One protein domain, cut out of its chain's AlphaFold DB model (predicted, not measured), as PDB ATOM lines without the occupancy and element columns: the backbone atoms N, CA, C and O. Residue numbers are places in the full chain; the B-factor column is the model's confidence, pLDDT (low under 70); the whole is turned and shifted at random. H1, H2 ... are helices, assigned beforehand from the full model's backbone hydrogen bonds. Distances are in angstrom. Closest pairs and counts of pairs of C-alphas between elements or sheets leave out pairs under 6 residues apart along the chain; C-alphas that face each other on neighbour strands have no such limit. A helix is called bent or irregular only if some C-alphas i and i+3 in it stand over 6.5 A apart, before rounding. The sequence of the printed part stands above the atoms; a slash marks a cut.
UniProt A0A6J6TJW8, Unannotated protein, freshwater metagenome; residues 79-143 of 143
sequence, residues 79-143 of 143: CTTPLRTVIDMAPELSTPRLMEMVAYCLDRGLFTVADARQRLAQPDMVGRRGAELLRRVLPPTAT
ATOM      1  N   CYS A  79     -31.882   4.889  38.200       97.12
ATOM      2  CA  CYS A  79     -31.837   5.142  36.770       97.12
ATOM      3  C   CYS A  79     -32.494   3.973  36.042       97.12
ATOM      4  O   CYS A  79     -32.559   2.861  36.565       97.12
ATOM      5  N   THR A  80     -32.937   4.195  34.810       97.62
ATOM      6  CA  THR A  80     -33.322   3.085  33.943       97.62
ATOM      7  C   THR A  80     -32.089   2.286  33.515       97.62
ATOM      8  O   THR A  80     -30.979   2.815  33.412       97.62
ATOM      9  N   THR A  81     -32.263   0.985  33.282       98.38
ATOM     10  CA  THR A  81     -31.220   0.165  32.656       98.38
ATOM     11  C   THR A  81     -30.915   0.704  31.255       98.38
ATOM     12  O   THR A  81     -31.814   1.240  30.603       98.38
ATOM     13  N   PRO A  82     -29.697   0.506  30.716       98.25
ATOM     14  CA  PRO A  82     -29.373   0.966  29.367       98.25
ATOM     15  C   PRO A  82     -30.336   0.444  28.294       98.25
ATOM     16  O   PRO A  82     -30.683   1.175  27.370       98.25
ATOM     17  N   LEU A  83     -30.798  -0.804  28.423       98.38
ATOM     18  CA  LEU A  83     -31.787  -1.378  27.514       98.38
ATOM     19  C   LEU A  83     -33.129  -0.640  27.599       98.38
ATOM     20  O   LEU A  83     -33.704  -0.318  26.560       98.38
ATOM     21  N   ARG A  84     -33.606  -0.334  28.813       98.12
ATOM     22  CA  ARG A  84     -34.831   0.447  28.999       98.12
ATOM     23  C   ARG A  84     -34.685   1.855  28.426       98.12
ATOM     24  O   ARG A  84     -35.540   2.272  27.657       98.12
ATOM     25  N   THR A  85     -33.568   2.536  28.680       97.31
ATOM     26  CA  THR A  85     -33.301   3.859  28.097       97.31
ATOM     27  C   THR A  85     -33.337   3.829  26.563       97.31
ATOM     28  O   THR A  85     -33.912   4.715  25.937       97.31
ATOM     29  N   VAL A  86     -32.756   2.798  25.934       98.25
ATOM     30  CA  VAL A  86     -32.801   2.626  24.472       98.25
ATOM     31  C   VAL A  86     -34.234   2.443  23.970       98.25
ATOM     32  O   VAL A  86     -34.591   3.031  22.951       98.25
ATOM     33  N   ILE A  87     -35.049   1.647  24.669       98.06
ATOM     34  CA  ILE A  87     -36.469   1.459  24.345       98.06
ATOM     35  C   ILE A  87     -37.209   2.796  24.443       98.06
ATOM     36  O   ILE A  87     -37.917   3.155  23.507       98.06
ATOM     37  N   ASP A  88     -37.012   3.544  25.526       96.88
ATOM     38  CA  ASP A  88     -37.736   4.793  25.762       96.88
ATOM     39  C   ASP A  88     -37.377   5.868  24.728       96.88
ATOM     40  O   ASP A  88     -38.266   6.538  24.215       96.88
ATOM     41  N   MET A  89     -36.104   5.968  24.329       96.81
ATOM     42  CA  MET A  89     -35.663   6.944  23.325       96.81
ATOM     43  C   MET A  89     -35.947   6.531  21.877       96.81
ATOM     44  O   MET A  89     -35.909   7.376  20.985       96.81
ATOM     45  N   ALA A  90     -36.205   5.252  21.596       98.12
ATOM     46  CA  ALA A  90     -36.331   4.758  20.224       98.12
ATOM     47  C   ALA A  90     -37.363   5.508  19.347       98.12
ATOM     48  O   ALA A  90     -37.052   5.719  18.174       98.12
ATOM     49  N   PRO A  91     -38.543   5.939  19.844       97.50
ATOM     50  CA  PRO A  91     -39.498   6.725  19.054       97.50
ATOM     51  C   PRO A  91     -39.003   8.118  18.651       97.50
ATOM     52  O   PRO A  91     -39.421   8.627  17.615       97.50
ATOM     53  N   GLU A  92     -38.103   8.705  19.438       95.50
ATOM     54  CA  GLU A  92     -37.571  10.059  19.233       95.50
ATOM     55  C   GLU A  92     -36.348  10.074  18.303       95.50
ATOM     56  O   GLU A  92     -35.838  11.124  17.909       95.50
ATOM     57  N   LEU A  93     -35.849   8.891  17.942       97.19
ATOM     58  CA  LEU A  93     -34.658   8.723  17.126       97.19
ATOM     59  C   LEU A  93     -35.015   8.292  15.706       97.19
ATOM     60  O   LEU A  93     -35.880   7.452  15.461       97.19
ATOM     61  N   SER A  94     -34.254   8.804  14.740       97.56
ATOM     62  CA  SER A  94     -34.256   8.225  13.400       97.56
ATOM     63  C   SER A  94     -33.664   6.813  13.428       97.56
ATOM     64  O   SER A  94     -32.775   6.515  14.230       97.56
ATOM     65  N   THR A  95     -34.094   5.946  12.508       97.62
ATOM     66  CA  THR A  95     -33.593   4.563  12.426       97.62
ATOM     67  C   THR A  95     -32.059   4.468  12.401       97.62
ATOM     68  O   THR A  95     -31.530   3.664  13.166       97.62
ATOM     69  N   PRO A  96     -31.310   5.280  11.617       98.12
ATOM     70  CA  PRO A  96     -29.846   5.232  11.645       98.12
ATOM     71  C   PRO A  96     -29.253   5.561  13.021       98.12
ATOM     72  O   PRO A  96     -28.345   4.869  13.472       98.12
ATOM     73  N   ARG A  97     -29.798   6.560  13.729       98.31
ATOM     74  CA  ARG A  97     -29.329   6.914  15.079       98.31
ATOM     75  C   ARG A  97     -29.666   5.844  16.108       98.31
ATOM     76  O   ARG A  97     -28.833   5.547  16.959       98.31
ATOM     77  N   LEU A  98     -30.839   5.223  16.000       98.50
ATOM     78  CA  LEU A  98     -31.190   4.085  16.843       98.50
ATOM     79  C   LEU A  98     -30.227   2.907  16.611       98.50
ATOM     80  O   LEU A  98     -29.761   2.310  17.576       98.50
ATOM     81  N   MET A  99     -29.875   2.600  15.358       98.38
ATOM     82  CA  MET A  99     -28.898   1.549  15.035       98.38
ATOM     83  C   MET A  99     -27.513   1.840  15.625       98.38
ATOM     84  O   MET A  99     -26.909   0.950  16.221       98.38
ATOM     85  N   GLU A 100     -27.022   3.074  15.494       98.25
ATOM     86  CA  GLU A 100     -25.746   3.499  16.086       98.25
ATOM     87  C   GLU A 100     -25.755   3.374  17.613       98.25
ATOM     88  O   GLU A 100     -24.806   2.855  18.199       98.25
ATOM     89  N   MET A 101     -26.840   3.806  18.260       98.25
ATOM     90  CA  MET A 101     -26.992   3.695  19.707       98.25
ATOM     91  C   MET A 101     -27.023   2.232  20.166       98.25
ATOM     92  O   MET A 101     -26.357   1.883  21.138       98.25
ATOM     93  N   VAL A 102     -27.752   1.364  19.456       98.31
ATOM     94  CA  VAL A 102     -27.792  -0.075  19.749       98.31
ATOM     95  C   VAL A 102     -26.404  -0.692  19.607       98.31
ATOM     96  O   VAL A 102     -25.965  -1.382  20.524       98.31
ATOM     97  N   ALA A 103     -25.689  -0.417  18.512       98.00
ATOM     98  CA  ALA A 103     -24.327  -0.909  18.313       98.00
ATOM     99  C   ALA A 103     -23.397  -0.456  19.447       98.00
ATOM    100  O   ALA A 103     -22.721  -1.278  20.059       98.00
ATOM    101  N   TYR A 104     -23.454   0.824  19.818       98.12
ATOM    102  CA  TYR A 104     -22.678   1.375  20.925       98.12
ATOM    103  C   TYR A 104     -22.970   0.695  22.273       98.12
ATOM    104  O   TYR A 104     -22.053   0.444  23.060       98.12
ATOM    105  N   CYS A 105     -24.236   0.387  22.566       98.25
ATOM    106  CA  CYS A 105     -24.613  -0.336  23.780       98.25
ATOM    107  C   CYS A 105     -24.107  -1.785  23.775       98.25
ATOM    108  O   CYS A 105     -23.610  -2.248  24.805       98.25
ATOM    109  N   LEU A 106     -24.203  -2.474  22.635       97.94
ATOM    110  CA  LEU A 106     -23.731  -3.852  22.472       97.94
ATOM    111  C   LEU A 106     -22.201  -3.940  22.573       97.94
ATOM    112  O   LEU A 106     -21.695  -4.772  23.321       97.94
ATOM    113  N   ASP A 107     -21.469  -3.045  21.905       98.12
ATOM    114  CA  ASP A 107     -19.998  -3.009  21.916       98.12
ATOM    115  C   ASP A 107     -19.430  -2.778  23.322       98.12
ATOM    116  O   ASP A 107     -18.364  -3.284  23.671       98.12
ATOM    117  N   ARG A 108     -20.157  -2.029  24.158       98.12
ATOM    118  CA  ARG A 108     -19.791  -1.788  25.561       98.12
ATOM    119  C   ARG A 108     -20.335  -2.835  26.534       98.12
ATOM    120  O   ARG A 108     -20.104  -2.702  27.733       98.12
ATOM    121  N   GLY A 109     -21.056  -3.844  26.047       97.88
ATOM    122  CA  GLY A 109     -21.642  -4.892  26.882       97.88
ATOM    123  C   GLY A 109     -22.688  -4.376  27.875       97.88
ATOM    124  O   GLY A 109     -22.830  -4.946  28.951       97.88
ATOM    125  N   LEU A 110     -23.402  -3.292  27.545       97.81
ATOM    126  CA  LEU A 110     -24.444  -2.734  28.420       97.81
ATOM    127  C   LEU A 110     -25.692  -3.623  28.496       97.81
ATOM    128  O   LEU A 110     -26.438  -3.564  29.469       97.81
ATOM    129  N   PHE A 111     -25.915  -4.415  27.453       97.81
ATOM    130  CA  PHE A 111     -26.829  -5.550  27.393       97.81
ATOM    131  C   PHE A 111     -26.403  -6.436  26.219       97.81
ATOM    132  O   PHE A 111     -25.649  -6.002  25.345       97.81
ATOM    133  N   THR A 112     -26.902  -7.667  26.161       97.62
ATOM    134  CA  THR A 112     -26.723  -8.550  25.003       97.62
ATOM    135  C   THR A 112     -27.956  -8.555  24.098       97.62
ATOM    136  O   THR A 112     -29.062  -8.188  24.500       97.62
ATOM    137  N   VAL A 113     -27.803  -9.031  22.856       97.88
ATOM    138  CA  VAL A 113     -28.950  -9.257  21.955       97.88
ATOM    139  C   VAL A 113     -29.957 -10.235  22.575       97.88
ATOM    140  O   VAL A 113     -31.161 -10.071  22.384       97.88
ATOM    141  N   ALA A 114     -29.483 -11.232  23.332       97.12
ATOM    142  CA  ALA A 114     -30.344 -12.182  24.031       97.12
ATOM    143  C   ALA A 114     -31.180 -11.486  25.117       97.12
ATOM    144  O   ALA A 114     -32.401 -11.645  25.117       97.12
ATOM    145  N   ASP A 115     -30.555 -10.644  25.948       96.94
ATOM    146  CA  ASP A 115     -31.252  -9.856  26.977       96.94
ATOM    147  C   ASP A 115     -32.313  -8.952  26.346       96.94
ATOM    148  O   ASP A 115     -33.469  -8.933  26.774       96.94
ATOM    149  N   ALA A 116     -31.944  -8.256  25.264       97.75
ATOM    150  CA  ALA A 116     -32.856  -7.388  24.534       97.75
ATOM    151  C   ALA A 116     -34.068  -8.165  24.006       97.75
ATOM    152  O   ALA A 116     -35.208  -7.750  24.202       97.75
ATOM    153  N   ARG A 117     -33.858  -9.332  23.385       97.50
ATOM    154  CA  ARG A 117     -34.958 -10.169  22.882       97.50
ATOM    155  C   ARG A 117     -35.846 -10.699  24.003       97.50
ATOM    156  O   ARG A 117     -37.065 -10.650  23.860       97.50
ATOM    157  N   GLN A 118     -35.259 -11.170  25.101       97.00
ATOM    158  CA  GLN A 118     -36.007 -11.649  26.261       97.00
ATOM    159  C   GLN A 118     -36.882 -10.540  26.848       97.00
ATOM    160  O   GLN A 118     -38.057 -10.766  27.139       97.00
ATOM    161  N   ARG A 119     -36.335  -9.329  26.991       97.44
ATOM    162  CA  ARG A 119     -37.076  -8.182  27.519       97.44
ATOM    163  C   ARG A 119     -38.199  -7.741  26.588       97.44
ATOM    164  O   ARG A 119     -39.313  -7.504  27.047       97.44
ATOM    165  N   LEU A 120     -37.925  -7.667  25.286       97.38
ATOM    166  CA  LEU A 120     -38.905  -7.300  24.262       97.38
ATOM    167  C   LEU A 120     -40.020  -8.340  24.100       97.38
ATOM    168  O   LEU A 120     -41.030  -8.037  23.472       97.38
ATOM    169  N   ALA A 121     -39.853  -9.557  24.616       96.50
ATOM    170  CA  ALA A 121     -40.898 -10.578  24.623       96.50
ATOM    171  C   ALA A 121     -41.858 -10.465  25.822       96.50
ATOM    172  O   ALA A 121     -42.843 -11.199  25.870       96.50
ATOM    173  N   GLN A 122     -41.589  -9.576  26.784       97.38
ATOM    174  CA  GLN A 122     -42.446  -9.416  27.958       97.38
ATOM    175  C   GLN A 122     -43.790  -8.749  27.605       97.38
ATOM    176  O   GLN A 122     -43.840  -7.936  26.674       97.38
ATOM    177  N   PRO A 123     -44.880  -9.063  28.335       95.69
ATOM    178  CA  PRO A 123     -46.224  -8.574  28.018       95.69
ATOM    179  C   PRO A 123     -46.350  -7.046  27.958       95.69
ATOM    180  O   PRO A 123     -47.020  -6.518  27.073       95.69
ATOM    181  N   ASP A 124     -45.663  -6.332  28.848       94.56
ATOM    182  CA  ASP A 124     -45.670  -4.867  28.926       94.56
ATOM    183  C   ASP A 124     -45.006  -4.189  27.708       94.56
ATOM    184  O   ASP A 124     -45.236  -3.015  27.432       94.56
ATOM    185  N   MET A 125     -44.226  -4.937  26.922       96.12
ATOM    186  CA  MET A 125     -43.541  -4.446  25.720       96.12
ATOM    187  C   MET A 125     -44.308  -4.707  24.420       96.12
ATOM    188  O   MET A 125     -43.840  -4.317  23.345       96.12
ATOM    189  N   VAL A 126     -45.452  -5.396  24.460       91.56
ATOM    190  CA  VAL A 126     -46.197  -5.776  23.244       91.56
ATOM    191  C   VAL A 126     -46.729  -4.546  22.503       91.56
ATOM    192  O   VAL A 126     -46.639  -4.509  21.280       91.56
ATOM    193  N   GLY A 127     -47.209  -3.529  23.225       88.69
ATOM    194  CA  GLY A 127     -47.751  -2.290  22.647       88.69
ATOM    195  C   GLY A 127     -46.812  -1.081  22.678       88.69
ATOM    196  O   GLY A 127     -47.174  -0.023  22.171       88.69
ATOM    197  N   ARG A 128     -45.616  -1.199  23.273       95.25
ATOM    198  CA  ARG A 128     -44.697  -0.058  23.402       95.25
ATOM    199  C   ARG A 128     -44.004   0.228  22.072       95.25
ATOM    200  O   ARG A 128     -43.267  -0.614  21.551       95.25
ATOM    201  N   ARG A 129     -44.176   1.445  21.548       97.50
ATOM    202  CA  ARG A 129     -43.631   1.850  20.245       97.50
ATOM    203  C   ARG A 129     -42.118   1.669  20.151       97.50
ATOM    204  O   ARG A 129     -41.620   1.119  19.168       97.50
ATOM    205  N   GLY A 130     -41.384   2.075  21.181       97.81
ATOM    206  CA  GLY A 130     -39.937   1.913  21.229       97.81
ATOM    207  C   GLY A 130     -39.483   0.454  21.161       97.81
ATOM    208  O   GLY A 130     -38.519   0.133  20.465       97.81
ATOM    209  N   ALA A 131     -40.240  -0.461  21.775       97.88
ATOM    210  CA  ALA A 131     -39.978  -1.894  21.695       97.88
ATOM    211  C   ALA A 131     -40.162  -2.421  20.261       97.88
ATOM    212  O   ALA A 131     -39.340  -3.195  19.768       97.88
ATOM    213  N   GLU A 132     -41.202  -1.979  19.550       97.75
ATOM    214  CA  GLU A 132     -41.397  -2.327  18.135       97.75
ATOM    215  C   GLU A 132     -40.250  -1.853  17.246       97.75
ATOM    216  O   GLU A 132     -39.805  -2.596  16.369       97.75
ATOM    217  N   LEU A 133     -39.786  -0.620  17.455       98.19
ATOM    218  CA  LEU A 133     -38.684  -0.042  16.693       98.19
ATOM    219  C   LEU A 133     -37.381  -0.790  16.974       98.19
ATOM    220  O   LEU A 133     -36.681  -1.173  16.033       98.19
ATOM    221  N   LEU A 134     -37.106  -1.099  18.243       97.94
ATOM    222  CA  LEU A 134     -35.916  -1.845  18.638       97.94
ATOM    223  C   LEU A 134     -35.888  -3.257  18.029       97.94
ATOM    224  O   LEU A 134     -34.853  -3.680  17.513       97.94
ATOM    225  N   ARG A 135     -37.027  -3.967  17.978       97.12
ATOM    226  CA  ARG A 135     -37.126  -5.296  17.331       97.12
ATOM    227  C   ARG A 135     -36.651  -5.290  15.872       97.12
ATOM    228  O   ARG A 135     -36.146  -6.310  15.409       97.12
ATOM    229  N   ARG A 136     -36.814  -4.173  15.154       96.88
ATOM    230  CA  ARG A 136     -36.460  -4.049  13.727       96.88
ATOM    231  C   ARG A 136     -34.970  -3.840  13.490       96.88
ATOM    232  O   ARG A 136     -34.497  -4.145  12.402       96.88
ATOM    233  N   VAL A 137     -34.255  -3.299  14.475       97.19
ATOM    234  CA  VAL A 137     -32.833  -2.944  14.343       97.19
ATOM    235  C   VAL A 137     -31.902  -3.903  15.083       97.19
ATOM    236  O   VAL A 137     -30.695  -3.864  14.856       97.19
ATOM    237  N   LEU A 138     -32.432  -4.759  15.965       95.88
ATOM    238  CA  LEU A 138     -31.617  -5.738  16.678       95.88
ATOM    239  C   LEU A 138     -30.955  -6.731  15.705       95.88
ATOM    240  O   LEU A 138     -31.651  -7.313  14.865       95.88
ATOM    241  N   PRO A 139     -29.650  -7.011  15.871       92.62
ATOM    242  CA  PRO A 139     -28.968  -8.050  15.109       92.62
ATOM    243  C   PRO A 139     -29.636  -9.429  15.263       92.62
ATOM    244  O   PRO A 139     -30.305  -9.701  16.273       92.62
ATOM    245  N   PRO A 140     -29.458 -10.341  14.291       87.06
ATOM    246  CA  PRO A 140     -29.847 -11.734  14.469       87.06
ATOM    247  C   PRO A 140     -29.065 -12.357  15.633       87.06
ATOM    248  O   PRO A 140     -27.916 -12.000  15.890       87.06
ATOM    249  N   THR A 141     -29.689 -13.292  16.349       76.75
ATOM    250  CA  THR A 141     -28.977 -14.084  17.356       76.75
ATOM    251  C   THR A 141     -27.952 -14.959  16.634       76.75
ATOM    252  O   THR A 141     -28.312 -15.637  15.669       76.75
ATOM    253  N   ALA A 142     -26.690 -14.939  17.069       63.94
ATOM    254  CA  ALA A 142     -25.709 -15.908  16.587       63.94
ATOM    255  C   ALA A 142     -26.232 -17.319  16.908       63.94
ATOM    256  O   ALA A 142     -26.625 -17.579  18.046       63.94
ATOM    257  N   THR A 143     -26.341 -18.159  15.876       46.62
ATOM    258  CA  THR A 143     -26.770 -19.562  15.993       46.62
ATOM    259  C   THR A 143     -25.619 -20.419  16.493       46.62
ATOM    260  O   THR A 143     -24.475 -20.142  16.066       46.62
TER     261      THR A 143
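AT A GLANCE: This is residues 79 to 143 of the 143 residues of the protein "Unannotated protein" of freshwater metagenome (UniProt A0A6J6TJW8). A small rounded globule of four short helices: H1 and H2 lie side by side as a helical hairpin, and H4 crosses both of them. H3 comes before H4 in the chain and runs back beside it at a slant, with few contacts. The printed part has 65 residues, with four named helices in the order H1, H2, H3, H4 and no named strand; its class is all helix. It is compact, with a radius of gyration of the C-alphas of 10.8 A and spans of 26 by 25 by 25 A.

IN THESE COORDINATES: H1 is residues 82 to 92, beginning at C-alpha 82 (-29.373, 0.966, 29.367), and is 15.9 A long. It is irregular: C-alphas 88 and 91 are 7.2 A apart. H2 is residues 95 to 107, 18.2 A. H3 is residues 113 to 120, 10.4 A. H4 is residues 129 to 137, 13.2 A, ending at C-alpha 137 (-32.833, -2.944, 14.343).

HOW THE PARTS SIT: H4 is the hub, touching three helices. It touches H1 about perpendicular, at 79 degrees; the closest C-alphas, of Ile 87 and Gly 130, are 4.7 A apart. It touches H2 about perpendicular, at 73 degrees, closest at the C-alphas of Met 99 and Val 137, 6.0 A. H3 and H4 form a helical hairpin, a shallow tilt of 27 degrees, opposite ways, but only just touch, with 3 pairs of C-alphas within 8 A; those of Leu 120 and Ala 131 are closest, 6.1 A. H1 and H2 touch as a helical hairpin, opposite ways at a shallow tilt of 9 degrees, closest at the C-alphas of Ala 90 and Leu 98, 6.2 A. H3 is close to but not clearly touching H1, where the closest C-alphas, of Leu 83 and Ala 116, are 6.8 A apart. Every O i to N i+4 pair is within hydrogen-bond range in H2 and H3, against 5 of 7 in H1 and 3 of 5 in H4.

THE WHOLE: The C-alphas of Cys 79 and Thr 143, the two farthest apart, are 32.7 A apart. The printed part has no cut. The links H1 to H2 and H2 to H3 are tight, and H3 to H4 is short. The mean pLDDT of the printed part is 95.4, with residues 142 to 143 under 70.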